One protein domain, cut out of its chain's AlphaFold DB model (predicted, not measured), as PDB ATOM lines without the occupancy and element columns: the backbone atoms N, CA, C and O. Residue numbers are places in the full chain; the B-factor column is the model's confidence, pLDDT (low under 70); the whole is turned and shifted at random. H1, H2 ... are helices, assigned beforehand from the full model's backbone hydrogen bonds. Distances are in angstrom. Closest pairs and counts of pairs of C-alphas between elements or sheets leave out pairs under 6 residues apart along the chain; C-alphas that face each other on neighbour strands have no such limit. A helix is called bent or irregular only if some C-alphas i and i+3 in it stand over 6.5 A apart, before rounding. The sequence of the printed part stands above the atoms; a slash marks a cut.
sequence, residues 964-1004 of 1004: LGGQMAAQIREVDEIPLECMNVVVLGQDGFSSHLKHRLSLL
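Overview. This is residues 964 to 1004 of the 1004 residues of an uncharacterized protein of Serendipita indica (strain DSM 11827) (UniProt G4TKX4). An open, three-sided frame with an empty middle: helix H1 makes one side, the long link of residues 978 to 989 runs from it to helix H2, and H2 makes another side without packing on H1. The two ends of the printed part, Leu 964 and Leu 1004, lie across the open side, their C-alphas 11.3 A apart. The printed part has 41 residues with two named helices, H1 then H2 along the chain, and no named strand; its class is all helix. It is loose, with a radius of gyration of the C-alphas of 12.2 A, and flat, its C-alphas spanning 30 by 25 by 14 A.

Arrangement. From the first printed residue, H1 holds residues 964 to 977, and after the link H2 holds residues 990 to 1002. H1 and H2 are apart, with no C-alpha of the one within 8 A of the other. Residues 964 to 974, which belong to H1, stand free, and so do residues 997 to 1004, of which 997 to 1002 belong to H2. In H2 every O i to N i+4 pair is within hydrogen-bond range; in H1 9 of 10 are.

Along the chain. H1 begins at C-alpha 964, at (-12.666, -34.193, 37.308), and measures 19.6 A to C-alpha 977, at (-23.354, -23.081, 25.228). H2 measures 18.0 A and ends at C-alpha 1002, at (-22.391, -44.964, 41.448). Neither helix is bent.

Size, cuts and confidence. The two C-alphas farthest apart are those of Glu 981 and Ser 1002, at 31.7 A. The link from H1 to H2, 12 residues, is long, and its C-alphas lie 10 to 18 A from the mean of the C-alphas. The printed part has no cut, and Leu 1004 is the chain's last residue. The mean pLDDT of the printed part is 73.8; it is under 70 at residues 968, 984 to 985, 987 to 988, 994, 1001 and 1003 to 1004.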
ATOM      1  N   LEU A 964     -11.258 -34.505  37.050       73.56
ATOM      2  CA  LEU A 964     -12.666 -34.193  37.308       73.56
ATOM      3  C   LEU A 964     -12.948 -32.685  37.231       73.56
ATOM      4  O   LEU A 964     -13.950 -32.273  36.650       73.56
ATOM      5  N   GLY A 965     -12.005 -31.845  37.677       80.56
ATOM      6  CA  GLY A 965     -12.062 -30.396  37.449       80.56
ATOM      7  C   GLY A 965     -12.037 -29.990  35.967       80.56
ATOM      8  O   GLY A 965     -12.611 -28.966  35.605       80.56
ATOM      9  N   GLY A 966     -11.422 -30.799  35.099       80.19
ATOM     10  CA  GLY A 966     -11.453 -30.620  33.645       80.19
ATOM     11  C   GLY A 966     -12.794 -31.034  33.036       80.19
ATOM     12  O   GLY A 966     -13.334 -30.300  32.211       80.19
ATOM     13  N   GLN A 967     -13.362 -32.157  33.488       71.56
ATOM     14  CA  GLN A 967     -14.678 -32.638  33.049       71.56
ATOM     15  C   GLN A 967     -15.805 -31.687  33.474       71.56
ATOM     16  O   GLN A 967     -16.608 -31.290  32.633       71.56
ATOM     17  N   MET A 968     -15.820 -31.219  34.728       69.50
ATOM     18  CA  MET A 968     -16.773 -30.190  35.166       69.50
ATOM     19  C   MET A 968     -16.593 -28.879  34.388       69.50
ATOM     20  O   MET A 968     -17.575 -28.269  33.984       69.50
ATOM     21  N   ALA A 969     -15.356 -28.460  34.100       70.19
ATOM     22  CA  ALA A 969     -15.096 -27.281  33.270       70.19
ATOM     23  C   ALA A 969     -15.386 -27.487  31.767       70.19
ATOM     24  O   ALA A 969     -15.290 -26.524  30.999       70.19
ATOM     25  N   ALA A 970     -15.706 -28.706  31.325       76.44
ATOM     26  CA  ALA A 970     -16.274 -28.990  30.009       76.44
ATOM     27  C   ALA A 970     -17.809 -28.976  30.078       76.44
ATOM     28  O   ALA A 970     -18.425 -28.226  29.335       76.44
ATOM     29  N   GLN A 971     -18.409 -29.679  31.044       71.81
ATOM     30  CA  GLN A 971     -19.863 -29.710  31.262       71.81
ATOM     31  C   GLN A 971     -20.456 -28.327  31.566       71.81
ATOM     32  O   GLN A 971     -21.525 -27.998  31.074       71.81
ATOM     33  N   ILE A 972     -19.759 -27.474  32.326       72.44
ATOM     34  CA  ILE A 972     -20.192 -26.085  32.555       72.44
ATOM     35  C   ILE A 972     -20.187 -25.287  31.242       72.44
ATOM     36  O   ILE A 972     -21.079 -24.475  31.040       72.44
ATOM     37  N   ARG A 973     -19.237 -25.539  30.329       75.62
ATOM     38  CA  ARG A 973     -19.226 -24.903  29.001       75.62
ATOM     39  C   ARG A 973     -20.320 -25.448  28.092       75.62
ATOM     40  O   ARG A 973     -21.024 -24.657  27.495       75.62
ATOM     41  N   GLU A 974     -20.523 -26.762  28.067       79.94
ATOM     42  CA  GLU A 974     -21.645 -27.405  27.372       79.94
ATOM     43  C   GLU A 974     -22.993 -26.814  27.828       79.94
ATOM     44  O   GLU A 974     -23.844 -26.498  27.003       79.94
ATOM     45  N   VAL A 975     -23.160 -26.575  29.134       74.19
ATOM     46  CA  VAL A 975     -24.352 -25.939  29.720       74.19
ATOM     47  C   VAL A 975     -24.440 -24.433  29.419       74.19
ATOM     48  O   VAL A 975     -25.536 -23.959  29.131       74.19
ATOM     49  N   ASP A 976     -23.326 -23.691  29.437       75.62
ATOM     50  CA  ASP A 976     -23.259 -22.270  29.039       75.62
ATOM     51  C   ASP A 976     -23.475 -22.066  27.516       75.62
ATOM     52  O   ASP A 976     -23.861 -20.977  27.085       75.62
ATOM     53  N   GLU A 977     -23.209 -23.088  26.693       84.12
ATOM     54  CA  GLU A 977     -23.354 -23.081  25.228       84.12
ATOM     55  C   GLU A 977     -24.771 -23.469  24.759       84.12
ATOM     56  O   GLU A 977     -25.153 -23.141  23.631       84.12
ATOM     57  N   ILE A 978     -25.589 -24.105  25.611       79.56
ATOM     58  CA  ILE A 978     -27.010 -24.359  25.324       79.56
ATOM     59  C   ILE A 978     -27.769 -23.016  25.280       79.56
ATOM     60  O   ILE A 978     -27.788 -22.286  26.274       79.56
ATOM     61  N   PRO A 979     -28.471 -22.682  24.176       83.88
ATOM     62  CA  PRO A 979     -29.303 -21.484  24.125       83.88
ATOM     63  C   PRO A 979     -30.378 -21.509  25.215       83.88
ATOM     64  O   PRO A 979     -31.053 -22.522  25.389       83.88
ATOM     65  N   LEU A 980     -30.601 -20.378  25.896       70.62
ATOM     66  CA  LEU A 980     -31.593 -20.254  26.979       70.62
ATOM     67  C   LEU A 980     -33.005 -20.721  26.569       70.62
ATOM     68  O   LEU A 980     -33.730 -21.279  27.383       70.62
ATOM     69  N   GLU A 981     -33.371 -20.549  25.297       77.69
ATOM     70  CA  GLU A 981     -34.645 -20.996  24.707       77.69
ATOM     71  C   GLU A 981     -34.780 -22.533  24.620       77.69
ATOM     72  O   GLU A 981     -35.889 -23.059  24.586       77.69
ATOM     73  N   CYS A 982     -33.656 -23.255  24.625       74.75
ATOM     74  CA  CYS A 982     -33.571 -24.717  24.660       74.75
ATOM     75  C   CYS A 982     -33.316 -25.259  26.082       74.75
ATOM     76  O   CYS A 982     -33.358 -26.472  26.308       74.75
ATOM     77  N   MET A 983     -33.012 -24.379  27.040       73.31
ATOM     78  CA  MET A 983     -32.502 -24.733  28.361       73.31
ATOM     79  C   MET A 983     -33.648 -25.033  29.339       73.31
ATOM     80  O   MET A 983     -34.041 -24.196  30.151       73.31
ATOM     81  N   ASN A 984     -34.178 -26.258  29.296       68.19
ATOM     82  CA  ASN A 984     -35.135 -26.751  30.294       68.19
ATOM     83  C   ASN A 984     -34.451 -26.957  31.661       68.19
ATOM     84  O   ASN A 984     -34.108 -28.079  32.041       68.19
ATOM     85  N   VAL A 985     -34.249 -25.865  32.408       61.53
ATOM     86  CA  VAL A 985     -33.677 -25.879  33.763       61.53
ATOM     87  C   VAL A 985     -34.682 -26.485  34.745       61.53
ATOM     88  O   VAL A 985     -35.469 -25.790  35.385       61.53
ATOM     89  N   VAL A 986     -34.637 -27.809  34.890       70.88
ATOM     90  CA  VAL A 986     -35.286 -28.502  36.006       70.88
ATOM     91  C   VAL A 986     -34.481 -28.201  37.268       70.88
ATOM     92  O   VAL A 986     -33.428 -28.794  37.502       70.88
ATOM     93  N   VAL A 987     -34.971 -27.264  38.083       65.00
ATOM     94  CA  VAL A 987     -34.414 -27.003  39.414       65.00
ATOM     95  C   VAL A 987     -34.685 -28.224  40.289       65.00
ATOM     96  O   VAL A 987     -35.802 -28.437  40.760       65.00
ATOM     97  N   LEU A 988     -33.661 -29.051  40.482       69.25
ATOM     98  CA  LEU A 988     -33.709 -30.160  41.426       69.25
ATOM     99  C   LEU A 988     -33.684 -29.597  42.852       69.25
ATOM    100  O   LEU A 988     -32.762 -28.867  43.213       69.25
ATOM    101  N   GLY A 989     -34.673 -29.970  43.669       80.38
ATOM    102  CA  GLY A 989     -34.582 -29.811  45.123       80.38
ATOM    103  C   GLY A 989     -33.445 -30.660  45.708       80.38
ATOM    104  O   GLY A 989     -32.892 -31.516  45.012       80.38
ATOM    105  N   GLN A 990     -33.118 -30.447  46.986       71.25
ATOM    106  CA  GLN A 990     -31.984 -31.086  47.671       71.25
ATOM    107  C   GLN A 990     -31.952 -32.611  47.464       71.25
ATOM    108  O   GLN A 990     -30.942 -33.139  47.005       71.25
ATOM    109  N   ASP A 991     -33.077 -33.304  47.660       78.25
ATOM    110  CA  ASP A 991     -33.188 -34.757  47.447       78.25
ATOM    111  C   ASP A 991     -32.961 -35.174  45.988       78.25
ATOM    112  O   ASP A 991     -32.317 -36.186  45.709       78.25
ATOM    113  N   GLY A 992     -33.458 -34.379  45.035       79.56
ATOM    114  CA  GLY A 992     -33.285 -34.621  43.603       79.56
ATOM    115  C   GLY A 992     -31.831 -34.454  43.165       79.56
ATOM    116  O   GLY A 992     -31.321 -35.275  42.400       79.56
ATOM    117  N   PHE A 993     -31.143 -33.434  43.686       75.81
ATOM    118  CA  PHE A 993     -29.718 -33.222  43.445       75.81
ATOM    119  C   PHE A 993     -28.877 -34.329  44.088       75.81
ATOM    120  O   PHE A 993     -28.075 -34.955  43.397       75.81
ATOM    121  N   SER A 994     -29.112 -34.642  45.365       69.06
ATOM    122  CA  SER A 994     -28.416 -35.714  46.089       69.06
ATOM    123  C   SER A 994     -28.631 -37.085  45.443       69.06
ATOM    124  O   SER A 994     -27.679 -37.850  45.298       69.06
ATOM    125  N   SER A 995     -29.846 -37.382  44.973       78.44
ATOM    126  CA  SER A 995     -30.155 -38.606  44.226       78.44
ATOM    127  C   SER A 995     -29.426 -38.658  42.877       78.44
ATOM    128  O   SER A 995     -28.784 -39.663  42.564       78.44
ATOM    129  N   HIS A 996     -29.422 -37.563  42.102       73.75
ATOM    130  CA  HIS A 996     -28.694 -37.521  40.830       73.75
ATOM    131  C   HIS A 996     -27.173 -37.614  41.031       73.75
ATOM    132  O   HIS A 996     -26.503 -38.328  40.286       73.75
ATOM    133  N   LEU A 997     -26.624 -36.956  42.054       75.25
ATOM    134  CA  LEU A 997     -25.207 -37.024  42.407       75.25
ATOM    135  C   LEU A 997     -24.815 -38.438  42.860       75.25
ATOM    136  O   LEU A 997     -23.856 -38.991  42.328       75.25
ATOM    137  N   LYS A 998     -25.591 -39.066  43.758       78.38
ATOM    138  CA  LYS A 998     -25.389 -40.465  44.181       78.38
ATOM    139  C   LYS A 998     -25.439 -41.417  42.984       78.38
ATOM    140  O   LYS A 998     -24.576 -42.281  42.856       78.38
ATOM    141  N   HIS A 999     -26.392 -41.228  42.068       78.81
ATOM    142  CA  HIS A 999     -26.477 -42.016  40.840       78.81
ATOM    143  C   HIS A 999     -25.242 -41.824  39.946       78.81
ATOM    144  O   HIS A 999     -24.621 -42.812  39.554       78.81
ATOM    145  N   ARG A1000     -24.819 -40.582  39.678       71.69
ATOM    146  CA  ARG A1000     -23.619 -40.300  38.870       71.69
ATOM    147  C   ARG A1000     -22.343 -40.867  39.490       71.69
ATOM    148  O   ARG A1000     -21.559 -41.462  38.765       71.69
ATOM    149  N   LEU A1001     -22.168 -40.750  40.806       67.25
ATOM    150  CA  LEU A1001     -21.035 -41.339  41.528       67.25
ATOM    151  C   LEU A1001     -21.078 -42.876  41.547       67.25
ATOM    152  O   LEU A1001     -20.030 -43.505  41.556       67.25
ATOM    153  N   SER A1002     -22.264 -43.497  41.505       72.00
ATOM    154  CA  SER A1002     -22.391 -44.964  41.448       72.00
ATOM    155  C   SER A1002     -21.991 -45.578  40.096       72.00
ATOM    156  O   SER A1002     -21.625 -46.756  40.059       72.00
ATOM    157  N   LEU A1003     -22.052 -44.781  39.018       61.94
ATOM    158  CA  LEU A1003     -21.700 -45.147  37.638       61.94
ATOM    159  C   LEU A1003     -20.204 -44.971  37.304       61.94
ATOM    160  O   LEU A1003     -19.798 -45.331  36.198       61.94
ATOM    161  N   LEU A1004     -19.417 -44.398  38.224       63.31
ATOM    162  CA  LEU A1004     -17.968 -44.185  38.110       63.31
ATOM    163  C   LEU A1004     -17.154 -45.269  38.853       63.31
ATOM    164  O   LEU A1004     -15.934 -45.326  38.581       63.31
TER     165      LEU A1004